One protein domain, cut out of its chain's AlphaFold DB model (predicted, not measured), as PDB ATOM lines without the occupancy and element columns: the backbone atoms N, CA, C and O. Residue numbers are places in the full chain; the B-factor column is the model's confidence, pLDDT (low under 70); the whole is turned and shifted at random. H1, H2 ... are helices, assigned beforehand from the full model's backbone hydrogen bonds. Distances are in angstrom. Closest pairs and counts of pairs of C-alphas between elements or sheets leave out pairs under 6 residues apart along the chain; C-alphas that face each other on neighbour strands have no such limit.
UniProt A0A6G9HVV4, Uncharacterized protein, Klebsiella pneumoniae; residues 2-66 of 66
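Overview. This is residues 2 to 66 of the 66 residues of an uncharacterized protein of Klebsiella pneumoniae (UniProt A0A6G9HVV4). The model has little regular structure: an open, loose loop of chain with two short helices and a long bare tail. Residues 2 to 20 run out with no named element, the chain folds back through H1 and then H2, and residues 48 to 66 stick out as the tail. The printed part has 65 residues, of which 18 are in the two named helices; it is all helix in class, with no named strand. It is extended, with a radius of gyration of the C-alphas of 19.6 A and spans of 62 by 37 by 19 A.

Arrangement. Residues 7 to 13 stand free. H1, residues 21 to 30, and H2, residues 35 to 42, are apart, joined by a tight link of 4 residues. In both helices every O i to N i+4 pair is within hydrogen-bond range.

Along the chain. H1 begins at C-alpha 21 (199.006, 144.237, 163.491) and is 14.4 A long. H2 is 10.5 A long and ends at C-alpha 42 (167.914, 141.377, 170.425).

Size, cuts and confidence. The C-alphas of Pro 2 and His 66, the two farthest apart, are separated by 63.5 A. The printed part has no cut. Residues 2 to 10 and 62 to 66 have pLDDT under 70.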
ATOM      1  N   PRO A   2     166.135 137.416 159.345       55.34
ATOM      2  CA  PRO A   2     166.816 138.705 159.427       55.34
ATOM      3  C   PRO A   2     168.281 138.454 159.824       55.34
ATOM      4  O   PRO A   2     168.548 137.559 160.628       55.34
ATOM      5  N   GLY A   3     169.228 139.164 159.204       56.50
ATOM      6  CA  GLY A   3     170.653 139.050 159.536       56.50
ATOM      7  C   GLY A   3     170.939 139.471 160.981       56.50
ATOM      8  O   GLY A   3     170.107 140.119 161.620       56.50
ATOM      9  N   ARG A   4     172.113 139.100 161.507       65.19
ATOM     10  CA  ARG A   4     172.571 139.558 162.829       65.19
ATOM     11  C   ARG A   4     172.613 141.096 162.884       65.19
ATOM     12  O   ARG A   4     172.733 141.769 161.862       65.19
ATOM     13  N   PHE A   5     172.498 141.674 164.077       63.44
ATOM     14  CA  PHE A   5     172.607 143.125 164.247       63.44
ATOM     15  C   PHE A   5     173.935 143.645 163.697       63.44
ATOM     16  O   PHE A   5     174.982 143.080 164.003       63.44
ATOM     17  N   GLY A   6     173.895 144.686 162.863       61.34
ATOM     18  CA  GLY A   6     175.100 145.234 162.235       61.34
ATOM     19  C   GLY A   6     175.805 144.285 161.254       61.34
ATOM     20  O   GLY A   6     176.828 144.662 160.682       61.34
ATOM     21  N   ASP A   7     175.261 143.087 161.007       63.94
ATOM     22  CA  ASP A   7     175.809 142.112 160.070       63.94
ATOM     23  C   ASP A   7     175.537 142.560 158.638       63.94
ATOM     24  O   ASP A   7     174.550 142.205 157.990       63.94
ATOM     25  N   ARG A   8     176.462 143.374 158.134       64.62
ATOM     26  CA  ARG A   8     176.546 143.743 156.721       64.62
ATOM     27  C   ARG A   8     177.157 142.627 155.866       64.62
ATOM     28  O   ARG A   8     177.460 142.880 154.703       64.62
ATOM     29  N   ARG A   9     177.391 141.430 156.427       66.50
ATOM     30  CA  ARG A   9     178.241 140.375 155.845       66.50
ATOM     31  C   ARG A   9     179.606 140.930 155.440       66.50
ATOM     32  O   ARG A   9     180.136 140.623 154.374       66.50
ATOM     33  N   CYS A  10     180.140 141.823 156.271       68.56
ATOM     34  CA  CYS A  10     181.348 142.563 155.953       68.56
ATOM     35  C   CYS A  10     182.570 141.733 156.343       68.56
ATOM     36  O   CYS A  10     182.711 141.317 157.493       68.56
ATOM     37  N   ARG A  11     183.458 141.497 155.380       81.31
ATOM     38  CA  ARG A  11     184.791 140.960 155.640       81.31
ATOM     39  C   ARG A  11     185.742 142.136 155.811       81.31
ATOM     40  O   ARG A  11     185.881 142.938 154.892       81.31
ATOM     41  N   LEU A  12     186.397 142.216 156.964       85.50
ATOM     42  CA  LEU A  12     187.451 143.194 157.213       85.50
ATOM     43  C   LEU A  12     188.811 142.553 156.924       85.50
ATOM     44  O   LEU A  12     189.119 141.483 157.449       85.50
ATOM     45  N   THR A  13     189.607 143.209 156.085       90.31
ATOM     46  CA  THR A  13     191.017 142.876 155.866       90.31
ATOM     47  C   THR A  13     191.848 143.963 156.530       90.31
ATOM     48  O   THR A  13     191.693 145.134 156.192       90.31
ATOM     49  N   VAL A  14     192.707 143.580 157.474       89.31
ATOM     50  CA  VAL A  14     193.631 144.493 158.157       89.31
ATOM     51  C   VAL A  14     195.000 144.376 157.491       89.31
ATOM     52  O   VAL A  14     195.452 143.267 157.214       89.31
ATOM     53  N   ILE A  15     195.629 145.514 157.200       93.00
ATOM     54  CA  ILE A  15     196.953 145.609 156.573       93.00
ATOM     55  C   ILE A  15     197.803 146.513 157.466       93.00
ATOM     56  O   ILE A  15     197.361 147.608 157.805       93.00
ATOM     57  N   GLY A  16     198.994 146.058 157.849       90.00
ATOM     58  CA  GLY A  16     199.884 146.773 158.761       90.00
ATOM     59  C   GLY A  16     201.258 146.115 158.859       90.00
ATOM     60  O   GLY A  16     201.510 145.100 158.206       90.00
ATOM     61  N   GLU A  17     202.141 146.712 159.656       92.25
ATOM     62  CA  GLU A  17     203.487 146.195 159.900       92.25
ATOM     63  C   GLU A  17     203.464 144.922 160.760       92.25
ATOM     64  O   GLU A  17     202.647 144.756 161.673       92.25
ATOM     65  N   SER A  18     204.379 144.003 160.449       83.12
ATOM     66  CA  SER A  18     204.572 142.760 161.193       83.12
ATOM     67  C   SER A  18     204.986 143.077 162.635       83.12
ATOM     68  O   SER A  18     206.073 143.597 162.858       83.12
ATOM     69  N   GLY A  19     204.132 142.744 163.604       83.00
ATOM     70  CA  GLY A  19     204.358 142.997 165.033       83.00
ATOM     71  C   GLY A  19     203.437 144.057 165.644       83.00
ATOM     72  O   GLY A  19     203.151 143.972 166.829       83.00
ATOM     73  N   GLU A  20     202.900 144.988 164.850       87.44
ATOM     74  CA  GLU A  20     201.897 145.967 165.318       87.44
ATOM     75  C   GLU A  20     200.462 145.540 164.980       87.44
ATOM     76  O   GLU A  20     199.488 145.968 165.606       87.44
ATOM     77  N   ILE A  21     200.317 144.671 163.973       93.62
ATOM     78  CA  ILE A  21     199.006 144.237 163.491       93.62
ATOM     79  C   ILE A  21     198.229 143.425 164.535       93.62
ATOM     80  O   ILE A  21     197.003 143.516 164.580       93.62
ATOM     81  N   ASP A  22     198.917 142.663 165.385       91.50
ATOM     82  CA  ASP A  22     198.275 141.773 166.355       91.50
ATOM     83  C   ASP A  22     197.574 142.563 167.464       91.50
ATOM     84  O   ASP A  22     196.398 142.315 167.744       91.50
ATOM     85  N   ASP A  23     198.247 143.570 168.024       92.44
ATOM     86  CA  ASP A  23     197.680 144.451 169.047       92.44
ATOM     87  C   ASP A  23     196.497 145.250 168.493       92.44
ATOM     88  O   ASP A  23     195.451 145.362 169.140       92.44
ATOM     89  N   PHE A  24     196.614 145.739 167.255       93.00
ATOM     90  CA  PHE A  24     195.508 146.413 166.583       93.00
ATOM     91  C   PHE A  24     194.313 145.477 166.374       93.00
ATOM     92  O   PHE A  24     193.171 145.850 166.648       93.00
ATOM     93  N   VAL A  25     194.548 144.249 165.901       92.62
ATOM     94  CA  VAL A  25     193.483 143.256 165.693       92.62
ATOM     95  C   VAL A  25     192.834 142.872 167.022       92.62
ATOM     96  O   VAL A  25     191.614 142.691 167.069       92.62
ATOM     97  N   LEU A  26     193.609 142.772 168.104       92.62
ATOM     98  CA  LEU A  26     193.084 142.507 169.438       92.62
ATOM     99  C   LEU A  26     192.182 143.651 169.917       92.62
ATOM    100  O   LEU A  26     191.045 143.394 170.317       92.62
ATOM    101  N   ALA A  27     192.642 144.899 169.809       93.00
ATOM    102  CA  ALA A  27     191.856 146.076 170.171       93.00
ATOM    103  C   ALA A  27     190.578 146.192 169.322       93.00
ATOM    104  O   ALA A  27     189.489 146.393 169.858       93.00
ATOM    105  N   LEU A  28     190.672 145.970 168.005       91.62
ATOM    106  CA  LEU A  28     189.519 145.980 167.102       91.62
ATOM    107  C   LEU A  28     188.457 144.958 167.521       91.62
ATOM    108  O   LEU A  28     187.268 145.267 167.490       91.62
ATOM    109  N   ARG A  29     188.864 143.747 167.924       89.06
ATOM    110  CA  ARG A  29     187.925 142.717 168.398       89.06
ATOM    111  C   ARG A  29     187.191 143.145 169.665       89.06
ATOM    112  O   ARG A  29     186.019 142.816 169.795       89.06
ATOM    113  N   GLN A  30     187.849 143.881 170.559       90.31
ATOM    114  CA  GLN A  30     187.243 144.385 171.796       90.31
ATOM    115  C   GLN A  30     186.230 145.512 171.552       90.31
ATOM    116  O   GLN A  30     185.364 145.742 172.388       90.31
ATOM    117  N   CYS A  31     186.301 146.199 170.408       87.31
ATOM    118  CA  CYS A  31     185.297 147.190 170.013       87.31
ATOM    119  C   CYS A  31     183.990 146.566 169.491       87.31
ATOM    120  O   CYS A  31     183.010 147.286 169.293       87.31
ATOM    121  N   LEU A  32     183.976 145.263 169.197       86.56
ATOM    122  CA  LEU A  32     182.803 144.563 168.678       86.56
ATOM    123  C   LEU A  32     181.987 143.959 169.823       86.56
ATOM    124  O   LEU A  32     182.539 143.539 170.835       86.56
ATOM    125  N   LEU A  33     180.671 143.861 169.625       87.06
ATOM    126  CA  LEU A  33     179.788 143.211 170.590       87.06
ATOM    127  C   LEU A  33     180.089 141.711 170.699       87.06
ATOM    128  O   LEU A  33     180.283 141.015 169.697       87.06
ATOM    129  N   THR A  34     180.038 141.211 171.924       89.75
ATOM    130  CA  THR A  34     180.036 139.786 172.253       89.75
ATOM    131  C   THR A  34     178.687 139.130 171.925       89.75
ATOM    132  O   THR A  34     177.663 139.784 171.735       89.75
ATOM    133  N   GLU A  35     178.646 137.796 171.905       88.44
ATOM    134  CA  GLU A  35     177.408 137.026 171.687       88.44
ATOM    135  C   GLU A  35     176.338 137.259 172.766       88.44
ATOM    136  O   GLU A  35     175.135 137.144 172.520       88.44
ATOM    137  N   GLU A  36     176.762 137.571 173.985       92.94
ATOM    138  CA  GLU A  36     175.873 137.906 175.096       92.94
ATOM    139  C   GLU A  36     175.245 139.283 174.898       92.94
ATOM    140  O   GLU A  36     174.024 139.410 174.984       92.94
ATOM    141  N   GLU A  37     176.046 140.280 174.525       91.00
ATOM    142  CA  GLU A  37     175.572 141.631 174.212       91.00
ATOM    143  C   GLU A  37     174.655 141.661 172.984       91.00
ATOM    144  O   GLU A  37     173.662 142.390 172.968       91.00
ATOM    145  N   ILE A  38     174.925 140.824 171.975       88.06
ATOM    146  CA  ILE A  38     174.034 140.655 170.820       88.06
ATOM    147  C   ILE A  38     172.674 140.105 171.267       88.06
ATOM    148  O   ILE A  38     171.640 140.636 170.860       88.06
ATOM    149  N   ARG A  39     172.648 139.060 172.107       90.25
ATOM    150  CA  ARG A  39     171.393 138.489 172.630       90.25
ATOM    151  C   ARG A  39     170.629 139.491 173.490       90.25
ATOM    152  O   ARG A  39     169.418 139.614 173.331       90.25
ATOM    153  N   TRP A  40     171.331 140.221 174.353       91.69
ATOM    154  CA  TRP A  40     170.763 141.296 175.167       91.69
ATOM    155  C   TRP A  40     170.077 142.356 174.302       91.69
ATOM    156  O   TRP A  40     168.906 142.676 174.505       91.69
ATOM    157  N   TRP A  41     170.773 142.845 173.276       88.62
ATOM    158  CA  TRP A  41     170.223 143.814 172.334       88.62
ATOM    159  C   TRP A  41     169.000 143.275 171.580       88.62
ATOM    160  O   TRP A  41     167.986 143.961 171.475       88.62
ATOM    161  N   GLN A  42     169.045 142.021 171.111       86.38
ATOM    162  CA  GLN A  42     167.914 141.377 170.425       86.38
ATOM    163  C   GLN A  42     166.658 141.266 171.303       86.38
ATOM    164  O   GLN A  42     165.550 141.192 170.774       86.38
ATOM    165  N   GLN A  43     166.815 141.268 172.629       92.75
ATOM    166  CA  GLN A  43     165.721 141.252 173.604       92.75
ATOM    167  C   GLN A  43     165.207 142.660 173.961       92.75
ATOM    168  O   GLN A  43     164.345 142.794 174.827       92.75
ATOM    169  N   GLY A  44     165.698 143.708 173.290       92.00
ATOM    170  CA  GLY A  44     165.324 145.102 173.542       92.00
ATOM    171  C   GLY A  44     166.267 145.842 174.492       92.00
ATOM    172  O   GLY A  44     165.947 146.949 174.923       92.00
ATOM    173  N   GLY A  45     167.420 145.256 174.820       91.88
ATOM    174  CA  GLY A  45     168.473 145.919 175.579       91.88
ATOM    175  C   GLY A  45     168.994 147.181 174.881       91.88
ATOM    176  O   GLY A  45     169.139 147.219 173.658       91.88
ATOM    177  N   ILE A  46     169.295 148.220 175.662       90.69
ATOM    178  CA  ILE A  46     169.768 149.520 175.166       90.69
ATOM    179  C   ILE A  46     171.239 149.698 175.550       90.69
ATOM    180  O   ILE A  46     171.616 149.429 176.690       90.69
ATOM    181  N   PHE A  47     172.055 150.180 174.613       87.25
ATOM    182  CA  PHE A  47     173.415 150.638 174.895       87.25
ATOM    183  C   PHE A  47     173.415 152.145 175.120       87.25
ATOM    184  O   PHE A  47     172.772 152.892 174.380       87.25
ATOM    185  N   HIS A  48     174.152 152.589 176.132       86.62
ATOM    186  CA  HIS A  48     174.421 154.007 176.310       86.62
ATOM    187  C   HIS A  48     175.373 154.482 175.222       86.62
ATOM    188  O   HIS A  48     176.342 153.796 174.900       86.62
ATOM    189  N   ASP A  49     175.090 155.660 174.676       83.06
ATOM    190  CA  ASP A  49     175.991 156.315 173.742       83.06
ATOM    191  C   ASP A  49     177.342 156.580 174.443       83.06
ATOM    192  O   ASP A  49     177.366 157.315 175.436       83.06
ATOM    193  N   PRO A  50     178.455 155.963 173.988       80.62
ATOM    194  CA  PRO A  50     179.760 156.139 174.616       80.62
ATOM    195  C   PRO A  50     180.393 157.494 174.278       80.62
ATOM    196  O   PRO A  50     181.448 157.828 174.823       80.62
ATOM    197  N   TRP A  51     179.797 158.272 173.366       80.75
ATOM    198  CA  TRP A  51     180.345 159.559 172.972       80.75
ATOM    199  C   TRP A  51     180.300 160.572 174.130       80.75
ATOM    200  O   TRP A  51     179.323 160.640 174.881       80.75
ATOM    201  N   PRO A  52     181.346 161.408 174.287       84.38
ATOM    202  CA  PRO A  52     181.362 162.438 175.313       84.38
ATOM    203  C   PRO A  52     180.177 163.392 175.145       84.38
ATOM    204  O   PRO A  52     180.029 164.055 174.121       84.38
ATOM    205  N   THR A  53     179.366 163.536 176.191       84.94
ATOM    206  CA  THR A  53     178.219 164.466 176.196       84.94
ATOM    207  C   THR A  53     178.640 165.931 176.324       84.94
ATOM    208  O   THR A  53     177.843 166.840 176.096       84.94
ATOM    209  N   LYS A  54     179.904 166.176 176.684       82.69
ATOM    210  CA  LYS A  54     180.507 167.504 176.794       82.69
ATOM    211  C   LYS A  54     181.603 167.634 175.746       82.69
ATOM    212  O   LYS A  54     182.694 167.096 175.909       82.69
ATOM    213  N   VAL A  55     181.306 168.370 174.683       82.50
ATOM    214  CA  VAL A  55     182.264 168.683 173.620       82.50
ATOM    215  C   VAL A  55     182.823 170.082 173.868       82.50
ATOM    216  O   VAL A  55     182.061 171.044 173.971       82.50
ATOM    217  N   ALA A  56     184.144 170.212 173.973       79.88
ATOM    218  CA  ALA A  56     184.804 171.514 174.032       79.88
ATOM    219  C   ALA A  56     185.125 172.000 172.611       79.88
ATOM    220  O   ALA A  56     185.664 171.250 171.798       79.88
ATOM    221  N   ARG A  57     184.822 173.265 172.304       78.06
ATOM    222  CA  ARG A  57     185.352 173.922 171.103       78.06
ATOM    223  C   ARG A  57     186.742 174.450 171.418       78.06
ATOM    224  O   ARG A  57     186.891 175.296 172.296       78.06
ATOM    225  N   LEU A  58     187.740 173.970 170.687       81.25
ATOM    226  CA  LEU A  58     189.072 174.555 170.730       81.25
ATOM    227  C   LEU A  58     189.024 175.903 170.004       81.25
ATOM    228  O   LEU A  58     188.652 175.971 168.832       81.25
ATOM    229  N   ALA A  59     189.367 176.980 170.708       77.38
ATOM    230  CA  ALA A  59     189.648 178.255 170.069       77.38
ATOM    231  C   ALA A  59     191.036 178.166 169.422       77.38
ATOM    232  O   ALA A  59     191.999 177.764 170.077       77.38
ATOM    233  N   PHE A  60     191.146 178.526 168.143       72.06
ATOM    234  CA  PHE A  60     192.446 178.701 167.501       72.06
ATOM    235  C   PHE A  60     193.171 179.860 168.193       72.06
ATOM    236  O   PHE A  60     192.719 181.003 168.120       72.06
ATOM    237  N   ALA A  61     194.284 179.577 168.869       70.31
ATOM    238  CA  ALA A  61     195.213 180.623 169.273       70.31
ATOM    239  C   ALA A  61     195.976 181.089 168.020       70.31
ATOM    240  O   ALA A  61     196.456 180.234 167.268       70.31
ATOM    241  N   PRO A  62     196.089 182.402 167.749       63.50
ATOM    242  CA  PRO A  62     196.950 182.872 166.676       63.50
ATOM    243  C   PRO A  62     198.391 182.467 167.000       63.50
ATOM    244  O   PRO A  62     198.886 182.707 168.102       63.50
ATOM    245  N   VAL A  63     199.048 181.817 166.041       67.25
ATOM    246  CA  VAL A  63     200.486 181.552 166.110       67.25
ATOM    247  C   VAL A  63     201.170 182.915 166.127       67.25
ATOM    248  O   VAL A  63     201.023 183.682 165.177       67.25
ATOM    249  N   PHE A  64     201.866 183.244 167.213       64.19
ATOM    250  CA  PHE A  64     202.709 184.433 167.264       64.19
ATOM    251  C   PHE A  64     203.803 184.281 166.200       64.19
ATOM    252  O   PHE A  64     204.733 183.495 166.360       64.19
ATOM    253  N   THR A  65     203.663 184.991 165.085       54.97
ATOM    254  CA  THR A  65     204.753 185.214 164.135       54.97
ATOM    255  C   THR A  65     205.717 186.221 164.750       54.97
ATOM    256  O   THR A  65     205.299 187.335 165.073       54.97
ATOM    257  N   HIS A  66     206.964 185.790 164.952       57.16
ATOM    258  CA  HIS A  66     208.104 186.651 165.276       57.16
ATOM    259  C   HIS A  66     208.436 187.601 164.125       57.16
ATOM    260  O   HIS A  66     208.281 187.177 162.956       57.16
TER     261      HIS A  66